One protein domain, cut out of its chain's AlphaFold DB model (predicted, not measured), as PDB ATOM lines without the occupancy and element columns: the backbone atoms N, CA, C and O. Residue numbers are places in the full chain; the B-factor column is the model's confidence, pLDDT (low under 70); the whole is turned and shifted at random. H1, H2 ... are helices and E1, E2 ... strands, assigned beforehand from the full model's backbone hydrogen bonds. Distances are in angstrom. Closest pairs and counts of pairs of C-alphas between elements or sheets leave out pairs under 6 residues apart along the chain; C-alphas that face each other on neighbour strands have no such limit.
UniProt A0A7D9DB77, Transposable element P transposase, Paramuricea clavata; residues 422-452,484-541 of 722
ATOM      1  N   GLU A 422     162.084 115.124 122.568       86.06
ATOM      2  CA  GLU A 422     163.442 115.240 122.057       86.06
ATOM      3  C   GLU A 422     164.457 115.251 123.199       86.06
ATOM      4  O   GLU A 422     165.459 114.544 123.121       86.06
ATOM      5  N   ALA A 423     164.180 115.973 124.293       86.00
ATOM      6  CA  ALA A 423     165.028 115.935 125.484       86.00
ATOM      7  C   ALA A 423     165.061 114.530 126.100       86.00
ATOM      8  O   ALA A 423     166.139 114.016 126.403       86.00
ATOM      9  N   MET A 424     163.900 113.874 126.215       88.31
ATOM     10  CA  MET A 424     163.828 112.499 126.720       88.31
ATOM     11  C   MET A 424     164.540 111.505 125.797       88.31
ATOM     12  O   MET A 424     165.239 110.628 126.293       88.31
ATOM     13  N   ASN A 425     164.440 111.671 124.477       88.88
ATOM     14  CA  ASN A 425     165.147 110.838 123.504       88.88
ATOM     15  C   ASN A 425     166.665 110.990 123.629       88.88
ATOM     16  O   ASN A 425     167.374 109.992 123.574       88.88
ATOM     17  N   VAL A 426     167.174 112.205 123.855       86.94
ATOM     18  CA  VAL A 426     168.611 112.432 124.090       86.94
ATOM     19  C   VAL A 426     169.070 111.762 125.385       86.94
ATOM     20  O   VAL A 426     170.153 111.176 125.422       86.94
ATOM     21  N   ILE A 427     168.267 111.830 126.452       87.00
ATOM     22  CA  ILE A 427     168.555 111.108 127.700       87.00
ATOM     23  C   ILE A 427     168.556 109.600 127.430       87.00
ATOM     24  O   ILE A 427     169.518 108.929 127.792       87.00
ATOM     25  N   ALA A 428     167.543 109.083 126.736       87.62
ATOM     26  CA  ALA A 428     167.432 107.672 126.386       87.62
ATOM     27  C   ALA A 428     168.598 107.187 125.522       87.62
ATOM     28  O   ALA A 428     169.138 106.116 125.777       87.62
ATOM     29  N   GLU A 429     169.046 107.980 124.549       86.31
ATOM     30  CA  GLU A 429     170.196 107.659 123.707       86.31
ATOM     31  C   GLU A 429     171.477 107.606 124.546       86.31
ATOM     32  O   GLU A 429     172.186 106.601 124.509       86.31
ATOM     33  N   LYS A 430     171.734 108.619 125.388       84.12
ATOM     34  CA  LYS A 430     172.886 108.632 126.308       84.12
ATOM     35  C   LYS A 430     172.881 107.437 127.254       84.12
ATOM     36  O   LYS A 430     173.922 106.813 127.456       84.12
ATOM     37  N   VAL A 431     171.714 107.114 127.804       82.75
ATOM     38  CA  VAL A 431     171.517 105.942 128.654       82.75
ATOM     39  C   VAL A 431     171.778 104.680 127.833       82.75
ATOM     40  O   VAL A 431     172.618 103.899 128.230       82.75
ATOM     41  N   SER A 432     171.212 104.506 126.639       78.69
ATOM     42  CA  SER A 432     171.436 103.317 125.798       78.69
ATOM     43  C   SER A 432     172.903 103.119 125.378       78.69
ATOM     44  O   SER A 432     173.386 101.985 125.330       78.69
ATOM     45  N   MET A 433     173.631 104.213 125.127       73.81
ATOM     46  CA  MET A 433     175.061 104.195 124.812       73.81
ATOM     47  C   MET A 433     175.910 103.822 126.034       73.81
ATOM     48  O   MET A 433     176.913 103.128 125.881       73.81
ATOM     49  N   GLY A 434     175.515 104.261 127.235       65.00
ATOM     50  CA  GLY A 434     176.193 103.941 128.496       65.00
ATOM     51  C   GLY A 434     175.793 102.591 129.106       65.00
ATOM     52  O   GLY A 434     176.631 101.907 129.686       65.00
ATOM     53  N   VAL A 435     174.544 102.157 128.928       56.16
ATOM     54  CA  VAL A 435     173.918 101.016 129.624       56.16
ATOM     55  C   VAL A 435     174.453  99.665 129.178       56.16
ATOM     56  O   VAL A 435     174.433  98.728 129.967       56.16
ATOM     57  N   LYS A 436     175.060  99.557 127.990       54.25
ATOM     58  CA  LYS A 436     175.817  98.342 127.630       54.25
ATOM     59  C   LYS A 436     177.019  98.077 128.558       54.25
ATOM     60  O   LYS A 436     177.575  96.985 128.503       54.25
ATOM     61  N   LEU A 437     177.416  99.050 129.384       57.19
ATOM     62  CA  LEU A 437     178.565  98.993 130.294       57.19
ATOM     63  C   LEU A 437     178.234  99.418 131.741       57.19
ATOM     64  O   LEU A 437     179.134  99.432 132.580       57.19
ATOM     65  N   MET A 438     176.986  99.795 132.050       61.88
ATOM     66  CA  MET A 438     176.606 100.291 133.381       61.88
ATOM     67  C   MET A 438     176.062  99.167 134.264       61.88
ATOM     68  O   MET A 438     175.100  98.494 133.902       61.88
ATOM     69  N   ASP A 439     176.658  99.021 135.448       72.56
ATOM     70  CA  ASP A 439     176.105  98.245 136.562       72.56
ATOM     71  C   ASP A 439     174.711  98.777 136.962       72.56
ATOM     72  O   ASP A 439     174.410  99.955 136.758       72.56
ATOM     73  N   GLU A 440     173.864  97.946 137.576       75.31
ATOM     74  CA  GLU A 440     172.528  98.356 138.045       75.31
ATOM     75  C   GLU A 440     172.607  99.562 138.995       75.31
ATOM     76  O   GLU A 440     171.773 100.466 138.942       75.31
ATOM     77  N   ASN A 441     173.675  99.660 139.795       78.62
ATOM     78  CA  ASN A 441     173.915 100.814 140.665       78.62
ATOM     79  C   ASN A 441     174.164 102.122 139.896       78.62
ATOM     80  O   ASN A 441     173.877 103.199 140.414       78.62
ATOM     81  N   ALA A 442     174.678 102.052 138.666       81.44
ATOM     82  CA  ALA A 442     174.923 103.225 137.828       81.44
ATOM     83  C   ALA A 442     173.646 103.752 137.146       81.44
ATOM     84  O   ALA A 442     173.665 104.851 136.590       81.44
ATOM     85  N   LYS A 443     172.529 103.015 137.223       84.50
ATOM     86  CA  LYS A 443     171.208 103.462 136.744       84.50
ATOM     87  C   LYS A 443     170.434 104.273 137.784       84.50
ATOM     88  O   LYS A 443     169.372 104.808 137.467       84.50
ATOM     89  N   ILE A 444     170.928 104.350 139.020       88.62
ATOM     90  CA  ILE A 444     170.311 105.136 140.090       88.62
ATOM     91  C   ILE A 444     170.474 106.624 139.775       88.62
ATOM     92  O   ILE A 444     171.586 107.101 139.547       88.62
ATOM     93  N   CYS A 445     169.375 107.372 139.802       91.25
ATOM     94  CA  CYS A 445     169.385 108.808 139.556       91.25
ATOM     95  C   CYS A 445     168.515 109.587 140.546       91.25
ATOM     96  O   CYS A 445     167.606 109.061 141.198       91.25
ATOM     97  N   THR A 446     168.779 110.888 140.614       93.69
ATOM     98  CA  THR A 446     167.995 111.861 141.377       93.69
ATOM     99  C   THR A 446     167.443 112.930 140.445       93.69
ATOM    100  O   THR A 446     168.102 113.292 139.469       93.69
ATOM    101  N   ILE A 447     166.266 113.470 140.755       94.50
ATOM    102  CA  ILE A 447     165.692 114.607 140.026       94.50
ATOM    103  C   ILE A 447     165.815 115.846 140.910       94.50
ATOM    104  O   ILE A 447     165.232 115.896 141.991       94.50
ATOM    105  N   SER A 448     166.562 116.844 140.448       94.19
ATOM    106  CA  SER A 448     166.693 118.132 141.131       94.19
ATOM    107  C   SER A 448     165.806 119.174 140.458       94.19
ATOM    108  O   SER A 448     165.797 119.275 139.231       94.19
ATOM    109  N   MET A 449     165.072 119.945 141.254       91.75
ATOM    110  CA  MET A 449     164.148 120.979 140.796       91.75
ATOM    111  C   MET A 449     164.489 122.310 141.460       91.75
ATOM    112  O   MET A 449     164.660 122.371 142.676       91.75
ATOM    113  N   ASP A 450     164.546 123.365 140.656       90.69
ATOM    114  CA  ASP A 450     164.775 124.734 141.112       90.69
ATOM    115  C   ASP A 450     163.957 125.710 140.255       90.69
ATOM    116  O   ASP A 450     163.555 125.380 139.134       90.69
ATOM    117  N   GLU A 451     163.697 126.902 140.784       86.69
ATOM    118  CA  GLU A 451     163.007 127.982 140.079       86.69
ATOM    119  C   GLU A 451     163.983 129.103 139.712       86.69
ATOM    120  O   GLU A 451     164.769 129.577 140.528       86.69
ATOM    121  N   MET A 452     163.892 129.591 138.473       85.88
ATOM    122  CA  MET A 452     164.676 130.731 138.005       85.88
ATOM    123  C   MET A 452     163.758 131.917 137.722       85.88
ATOM    124  O   MET A 452     162.811 131.812 136.944       85.88
ATOM    125  N   VAL A 484     152.917 121.407 139.520       84.12
ATOM    126  CA  VAL A 484     154.287 120.931 139.826       84.12
ATOM    127  C   VAL A 484     154.291 119.446 140.198       84.12
ATOM    128  O   VAL A 484     155.171 118.706 139.766       84.12
ATOM    129  N   LYS A 485     153.288 118.990 140.961       89.00
ATOM    130  CA  LYS A 485     153.150 117.582 141.358       89.00
ATOM    131  C   LYS A 485     152.933 116.662 140.156       89.00
ATOM    132  O   LYS A 485     153.581 115.625 140.057       89.00
ATOM    133  N   GLU A 486     152.049 117.055 139.243       89.00
ATOM    134  CA  GLU A 486     151.742 116.293 138.029       89.00
ATOM    135  C   GLU A 486     152.974 116.186 137.130       89.00
ATOM    136  O   GLU A 486     153.354 115.087 136.735       89.00
ATOM    137  N   LYS A 487     153.669 117.306 136.897       88.38
ATOM    138  CA  LYS A 487     154.907 117.330 136.105       88.38
ATOM    139  C   LYS A 487     156.045 116.547 136.749       88.38
ATOM    140  O   LYS A 487     156.824 115.920 136.037       88.38
ATOM    141  N   LEU A 488     156.126 116.533 138.080       92.00
ATOM    142  CA  LEU A 488     157.070 115.687 138.804       92.00
ATOM    143  C   LEU A 488     156.789 114.199 138.548       92.00
ATOM    144  O   LEU A 488     157.713 113.453 138.233       92.00
ATOM    145  N   PHE A 489     155.535 113.764 138.661       93.12
ATOM    146  CA  PHE A 489     155.167 112.368 138.412       93.12
ATOM    147  C   PHE A 489     155.365 111.982 136.942       93.12
ATOM    148  O   PHE A 489     155.967 110.947 136.668       93.12
ATOM    149  N   GLU A 490     155.003 112.865 136.008       92.50
ATOM    150  CA  GLU A 490     155.278 112.698 134.575       92.50
ATOM    151  C   GLU A 490     156.786 112.534 134.302       92.50
ATOM    152  O   GLU A 490     157.191 111.670 133.519       92.50
ATOM    153  N   ALA A 491     157.636 113.328 134.964       92.75
ATOM    154  CA  ALA A 491     159.089 113.212 134.855       92.75
ATOM    155  C   ALA A 491     159.594 111.867 135.387       92.75
ATOM    156  O   ALA A 491     160.402 111.217 134.723       92.75
ATOM    157  N   ILE A 492     159.112 111.438 136.557       94.94
ATOM    158  CA  ILE A 492     159.488 110.151 137.154       94.94
ATOM    159  C   ILE A 492     159.110 109.004 136.214       94.94
ATOM    160  O   ILE A 492     159.948 108.140 135.954       94.94
ATOM    161  N   ASP A 493     157.900 109.015 135.659       94.44
ATOM    162  CA  ASP A 493     157.416 107.969 134.755       94.44
ATOM    163  C   ASP A 493     158.250 107.902 133.475       94.44
ATOM    164  O   ASP A 493     158.721 106.829 133.089       94.44
ATOM    165  N   LYS A 494     158.512 109.054 132.849       93.06
ATOM    166  CA  LYS A 494     159.324 109.142 131.629       93.06
ATOM    167  C   LYS A 494     160.769 108.694 131.857       93.06
ATOM    168  O   LYS A 494     161.326 107.997 131.014       93.06
ATOM    169  N   VAL A 495     161.385 109.078 132.976       92.12
ATOM    170  CA  VAL A 495     162.760 108.675 133.322       92.12
ATOM    171  C   VAL A 495     162.829 107.182 133.655       92.12
ATOM    172  O   VAL A 495     163.753 106.496 133.216       92.12
ATOM    173  N   THR A 496     161.824 106.657 134.355       91.69
ATOM    174  CA  THR A 496     161.740 105.228 134.688       91.69
ATOM    175  C   THR A 496     161.541 104.373 133.437       91.69
ATOM    176  O   THR A 496     162.198 103.346 133.285       91.69
ATOM    177  N   ALA A 497     160.725 104.830 132.481       91.62
ATOM    178  CA  ALA A 497     160.518 104.153 131.199       91.62
ATOM    179  C   ALA A 497     161.799 104.041 130.346       91.62
ATOM    180  O   ALA A 497     161.915 103.129 129.531       91.62
ATOM    181  N   ILE A 498     162.773 104.935 130.547       90.12
ATOM    182  CA  ILE A 498     164.093 104.875 129.892       90.12
ATOM    183  C   ILE A 498     164.993 103.782 130.506       90.12
ATOM    184  O   ILE A 498     165.972 103.367 129.886       90.12
ATOM    185  N   GLY A 499     164.664 103.286 131.702       88.12
ATOM    186  CA  GLY A 499     165.444 102.284 132.433       88.12
ATOM    187  C   GLY A 499     166.332 102.859 133.540       88.12
ATOM    188  O   GLY A 499     167.226 102.163 134.019       88.12
ATOM    189  N   LEU A 500     166.113 104.115 133.948       89.50
ATOM    190  CA  LEU A 500     166.761 104.713 135.119       89.50
ATOM    191  C   LEU A 500     165.905 104.514 136.375       89.50
ATOM    192  O   LEU A 500     164.680 104.519 136.314       89.50
ATOM    193  N   THR A 501     166.549 104.373 137.531       90.31
ATOM    194  CA  THR A 501     165.862 104.202 138.819       90.31
ATOM    195  C   THR A 501     165.894 105.509 139.601       90.31
ATOM    196  O   THR A 501     166.928 105.884 140.155       90.31
ATOM    197  N   VAL A 502     164.756 106.203 139.671       93.50
ATOM    198  CA  VAL A 502     164.631 107.446 140.446       93.50
ATOM    199  C   VAL A 502     164.503 107.121 141.933       93.50
ATOM    200  O   VAL A 502     163.489 106.581 142.367       93.50
ATOM    201  N   THR A 503     165.511 107.474 142.733       91.75
ATOM    202  CA  THR A 503     165.499 107.202 144.185       91.75
ATOM    203  C   THR A 503     165.186 108.425 145.035       91.75
ATOM    204  O   THR A 503     164.647 108.283 146.130       91.75
ATOM    205  N   ALA A 504     165.531 109.626 144.566       93.50
ATOM    206  CA  ALA A 504     165.328 110.848 145.337       93.50
ATOM    207  C   ALA A 504     164.994 112.059 144.463       93.50
ATOM    208  O   ALA A 504     165.448 112.172 143.322       93.50
ATOM    209  N   ILE A 505     164.235 112.978 145.053       95.62
ATOM    210  CA  ILE A 505     163.911 114.300 144.528       95.62
ATOM    211  C   ILE A 505     164.587 115.346 145.409       95.62
ATOM    212  O   ILE A 505     164.538 115.227 146.633       95.62
ATOM    213  N   ILE A 506     165.201 116.358 144.799       95.12
ATOM    214  CA  ILE A 506     165.865 117.464 145.496       95.12
ATOM    215  C   ILE A 506     165.182 118.777 145.111       95.12
ATOM    216  O   ILE A 506     164.997 119.037 143.924       95.12
ATOM    217  N   SER A 507     164.819 119.608 146.089       94.19
ATOM    218  CA  SER A 507     164.251 120.943 145.845       94.19
ATOM    219  C   SER A 507     164.827 122.012 146.770       94.19
ATOM    220  O   SER A 507     165.352 121.710 147.844       94.19
ATOM    221  N   ASP A 508     164.653 123.280 146.408       91.25
ATOM    222  CA  ASP A 508     164.981 124.413 147.273       91.25
ATOM    223  C   ASP A 508     163.875 124.702 148.330       91.25
ATOM    224  O   ASP A 508     163.049 123.843 148.665       91.25
ATOM    225  N   LEU A 509     163.889 125.911 148.915       89.56
ATOM    226  CA  LEU A 509     162.920 126.387 149.920       89.56
ATOM    227  C   LEU A 509     161.839 127.325 149.341       89.56
ATOM    228  O   LEU A 509     161.209 128.095 150.097       89.56
ATOM    229  N   GLY A 510     161.618 127.262 148.027       88.25
ATOM    230  CA  GLY A 510     160.532 127.929 147.316       88.25
ATOM    231  C   GLY A 510     159.160 127.583 147.900       88.25
ATOM    232  O   GLY A 510     158.928 126.509 148.464       88.25
ATOM    233  N   SER A 511     158.224 128.534 147.856       87.00
ATOM    234  CA  SER A 511     156.877 128.347 148.423       87.00
ATOM    235  C   SER A 511     156.086 127.241 147.725       87.00
ATOM    236  O   SER A 511     155.381 126.489 148.397       87.00
ATOM    237  N   ASN A 512     156.249 127.128 146.410       87.69
ATOM    238  CA  ASN A 512     155.729 126.070 145.546       87.69
ATOM    239  C   ASN A 512     156.209 124.672 146.002       87.69
ATOM    240  O   ASN A 512     155.393 123.787 146.247       87.69
ATOM    241  N   PHE A 513     157.511 124.480 146.237       91.38
ATOM    242  CA  PHE A 513     158.070 123.190 146.649       91.38
ATOM    243  C   PHE A 513     157.734 122.853 148.100       91.38
ATOM    244  O   PHE A 513     157.479 121.700 148.440       91.38
ATOM    245  N   ILE A 514     157.634 123.864 148.967       89.81
ATOM    246  CA  ILE A 514     157.119 123.667 150.326       89.81
ATOM    247  C   ILE A 514     155.658 123.210 150.295       89.81
ATOM    248  O   ILE A 514     155.287 122.359 151.106       89.81
ATOM    249  N   LYS A 515     154.831 123.760 149.399       90.44
ATOM    250  CA  LYS A 515     153.449 123.307 149.205       90.44
ATOM    251  C   LYS A 515     153.424 121.864 148.692       90.44
ATOM    252  O   LYS A 515     152.784 121.030 149.328       90.44
ATOM    253  N   LEU A 516     154.218 121.545 147.670       91.88
ATOM    254  CA  LEU A 516     154.374 120.188 147.137       91.88
ATOM    255  C   LEU A 516     154.765 119.172 148.221       91.88
ATOM    256  O   LEU A 516     154.138 118.127 148.351       91.88
ATOM    257  N   ALA A 517     155.767 119.481 149.047       93.12
ATOM    258  CA  ALA A 517     156.193 118.590 150.125       93.12
ATOM    259  C   ALA A 517     155.079 118.338 151.159       93.12
ATOM    260  O   ALA A 517     154.979 117.237 151.700       93.12
ATOM    261  N   ARG A 518     154.211 119.327 151.421       91.75
ATOM    262  CA  ARG A 518     153.025 119.129 152.274       91.75
ATOM    263  C   ARG A 518     151.992 118.233 151.598       91.75
ATOM    264  O   ARG A 518     151.479 117.333 152.249       91.75
ATOM    265  N   GLU A 519     151.717 118.435 150.312       93.12
ATOM    266  CA  GLU A 519     150.780 117.602 149.540       93.12
ATOM    267  C   GLU A 519     151.238 116.145 149.409       93.12
ATOM    268  O   GLU A 519     150.417 115.231 149.328       93.12
ATOM    269  N   LEU A 520     152.553 115.918 149.399       93.56
ATOM    270  CA  LEU A 520     153.165 114.590 149.430       93.56
ATOM    271  C   LEU A 520     153.251 114.000 150.850       93.56
ATOM    272  O   LEU A 520     153.696 112.864 151.009       93.56
ATOM    273  N   ASN A 521     152.789 114.730 151.873       94.00
ATOM    274  CA  ASN A 521     152.847 114.358 153.288       94.00
ATOM    275  C   ASN A 521     154.272 114.028 153.771       94.00
ATOM    276  O   ASN A 521     154.474 113.060 154.505       94.00
ATOM    277  N   ILE A 522     155.258 114.828 153.350       94.44
ATOM    278  CA  ILE A 522     156.656 114.661 153.761       94.44
ATOM    279  C   ILE A 522     156.845 115.190 155.186       94.44
ATOM    280  O   ILE A 522     156.632 116.375 155.469       94.44
ATOM    281  N   THR A 523     157.288 114.314 156.086       91.81
ATOM    282  CA  THR A 523     157.589 114.626 157.493       91.81
ATOM    283  C   THR A 523     158.919 113.993 157.916       91.81
ATOM    284  O   THR A 523     159.449 113.173 157.167       91.81
ATOM    285  N   PRO A 524     159.502 114.359 159.075       87.06
ATOM    286  CA  PRO A 524     160.714 113.699 159.571       87.06
ATOM    287  C   PRO A 524     160.566 112.176 159.707       87.06
ATOM    288  O   PRO A 524     161.478 111.434 159.368       87.06
ATOM    289  N   GLU A 525     159.383 111.707 160.104       87.44
ATOM    290  CA  GLU A 525     159.056 110.284 160.265       87.44
ATOM    291  C   GLU A 525     158.798 109.595 158.917       87.44
ATOM    292  O   GLU A 525     158.946 108.380 158.773       87.44
ATOM    293  N   LYS A 526     158.395 110.379 157.914       90.62
ATOM    294  CA  LYS A 526     158.094 109.920 156.561       90.62
ATOM    295  C   LYS A 526     158.755 110.842 155.522       90.62
ATOM    296  O   LYS A 526     158.063 111.607 154.846       90.62
ATOM    297  N   PRO A 527     160.090 110.769 155.350       91.75
ATOM    298  CA  PRO A 527     160.836 111.621 154.417       91.75
ATOM    299  C   PRO A 527     160.732 111.136 152.954       91.75
ATOM    300  O   PRO A 527     161.643 111.319 152.145       91.75
ATOM    301  N   TRP A 528     159.641 110.450 152.608       92.81
ATOM    302  CA  TRP A 528     159.445 109.773 151.330       92.81
ATOM    303  C   TRP A 528     157.962 109.692 150.959       92.81
ATOM    304  O   TRP A 528     157.076 109.746 151.812       92.81
ATOM    305  N   PHE A 529     157.695 109.487 149.675       94.38
ATOM    306  CA  PHE A 529     156.366 109.205 149.138       94.38
ATOM    307  C   PHE A 529     156.408 107.964 148.234       94.38
ATOM    308  O   PHE A 529     157.483 107.515 147.834       94.38
ATOM    309  N   MET A 530     155.244 107.367 147.964       93.56
ATOM    310  CA  MET A 530     155.126 106.255 147.013       93.56
ATOM    311  C   MET A 530     154.703 106.786 145.653       93.56
ATOM    312  O   MET A 530     153.779 107.595 145.580       93.56
ATOM    313  N   HIS A 531     155.314 106.262 144.597       93.12
ATOM    314  CA  HIS A 531     154.871 106.446 143.219       93.12
ATOM    315  C   HIS A 531     155.090 105.141 142.452       93.12
ATOM    316  O   HIS A 531     156.179 104.577 142.516       93.12
ATOM    317  N   ASN A 532     154.049 104.609 141.803       90.69
ATOM    318  CA  ASN A 532     154.080 103.318 141.090       90.69
ATOM    319  C   ASN A 532     154.700 102.150 141.888       90.69
ATOM    320  O   ASN A 532     155.458 101.343 141.361       90.69
ATOM    321  N   GLY A 533     154.405 102.071 143.190       89.12
ATOM    322  CA  GLY A 533     154.939 101.024 144.071       89.12
ATOM    323  C   GLY A 533     156.404 101.214 144.490       89.12
ATOM    324  O   GLY A 533     156.899 100.442 145.308       89.12
ATOM    325  N   VAL A 534     157.079 102.264 144.015       89.81
ATOM    326  CA  VAL A 534     158.454 102.616 144.387       89.81
ATOM    327  C   VAL A 534     158.447 103.716 145.447       89.81
ATOM    328  O   VAL A 534     157.682 104.681 145.373       89.81
ATOM    329  N   ARG A 535     159.313 103.571 146.454       92.38
ATOM    330  CA  ARG A 535     159.555 104.600 147.470       92.38
ATOM    331  C   ARG A 535     160.551 105.625 146.934       92.38
ATOM    332  O   ARG A 535     161.697 105.270 146.671       92.38
ATOM    333  N   ILE A 536     160.138 106.887 146.861       93.94
ATOM    334  CA  ILE A 536     160.975 108.005 146.412       93.94
ATOM    335  C   ILE A 536     161.193 108.970 147.575       93.94
ATOM    336  O   ILE A 536     160.247 109.386 148.248       93.94
ATOM    337  N   ILE A 537     162.452 109.309 147.826       93.44
ATOM    338  CA  ILE A 537     162.867 110.172 148.937       93.44
ATOM    339  C   ILE A 537     162.739 111.639 148.529       93.44
ATOM    340  O   ILE A 537     163.040 111.996 147.392       93.44
ATOM    341  N   TYR A 538     162.332 112.499 149.460       94.44
ATOM    342  CA  TYR A 538     162.282 113.943 149.241       94.44
ATOM    343  C   TYR A 538     163.351 114.645 150.082       94.44
ATOM    344  O   TYR A 538     163.319 114.601 151.311       94.44
ATOM    345  N   ILE A 539     164.291 115.309 149.418       94.06
ATOM    346  CA  ILE A 539     165.437 115.987 150.024       94.06
ATOM    347  C   ILE A 539     165.316 117.485 149.739       94.06
ATOM    348  O   ILE A 539     165.028 117.902 148.623       94.06
ATOM    349  N   PHE A 540     165.557 118.310 150.753       94.44
ATOM    350  CA  PHE A 540     165.700 119.752 150.558       94.44
ATOM    351  C   PHE A 540     167.177 120.104 150.391       94.44
ATOM    352  O   PHE A 540     168.027 119.489 151.032       94.44
ATOM    353  N   ASP A 541     167.490 121.098 149.568       93.25
ATOM    354  CA  ASP A 541     168.869 121.494 149.284       93.25
ATOM    355  C   ASP A 541     169.624 121.947 150.563       93.25
ATOM    356  O   ASP A 541     169.272 122.978 151.162       93.25
TER     357      ASP A 541
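What this domain is: This is residues 422 to 452 and 484 to 541 of the 722 residues of the protein "Transposable element P transposase" of Paramuricea clavata (UniProt A0A7D9DB77). What does the model look like at first sight? A strongly twisted sheet of four strands has one long helix, H3, lying along it over one face, and a shorter helix, H4, packed on it near the end of E2. Helix H1 lies off the sheet with its beginning close to H3, and is joined to the edge strand E1 through the short H2. What is it made of? The printed part has 89 residues, with four named helices and four named strands in the order H1 H2 E1 H3 E2 H4 E3 E4, of mixed class, helices and strands. The sheet is mixed, in the order E1 E2 E4 E3. How large is it? It is compact, with a radius of gyration of the C-alphas of 14.0 A and spans of 39 by 29 by 22 A.

Where its parts are: What comes before the cut? H1, residues 422 to 435, begins at C-alpha 422 (163.442, 115.240, 122.057) and measures 19.2 A. H2, residues 440 to 443, is followed by E1, residues 444 to 449, 17.0 A. What comes after it? H3, residues 484 to 497, begins at C-alpha 484 (154.287, 120.931, 139.826) and measures 19.9 A; E2, residues 501 to 507, measures 18.2 A, and H4, residues 511 to 519, 12.4 A. E3, residues 528 to 531, and E4, residues 534 to 540, 19.6 A, ending at C-alpha 540 (165.700, 119.752, 150.558), are a hairpin.

How they stand to each other: How are the strands paired? E1 and E2 are parallel at 25 degrees, with N 449 and O 506 2.8 A apart, and so are E2 and E4 at 25 degrees, with N 505 and O 537 2.8 A apart. E4 and E3 are antiparallel at 139 degrees, with N 529 and O 536 2.9 A apart. Which helices are on the sheet? H3 and H4 are on one face, two layers, helices on one face of a sheet; H3 has a height of 8.3 A and comes closest to E2 at the C-alphas of Ile 492 and Val 502, 6.7 A. H3, with residues 484 to 485 alone, and H4 only just touch, with 3 pairs of C-alphas within 8 A, the closest being Lys 485 and Leu 516, 6.5 A. H2 only grazes the sheet. Where is H1? It is not on the sheet; it is close to H3 but not clearly touching, the closest C-alphas, Met 424 and Lys 494, being 7.5 A apart. What of the helix backbones? In H1, H3 and H4 every O i to N i+4 pair is within hydrogen-bond range; H2 is too short for such a pair, and its one O i to N i+3 pair is within range.

The domain as a whole: What is missing? Residues 453 to 483 are not printed, and C-alphas 452 and 484 are 14.4 A apart across the cut. How far does it reach? The two C-alphas farthest apart, Lys 436 and Ser 511, are 41.1 A apart. Are any links long? Of the links that are printed whole, none is long; H4 to E3 is short and the others are tight. Where is confidence low? Residues 434 to 438 have pLDDT under 70; the mean of the printed part is 88.1.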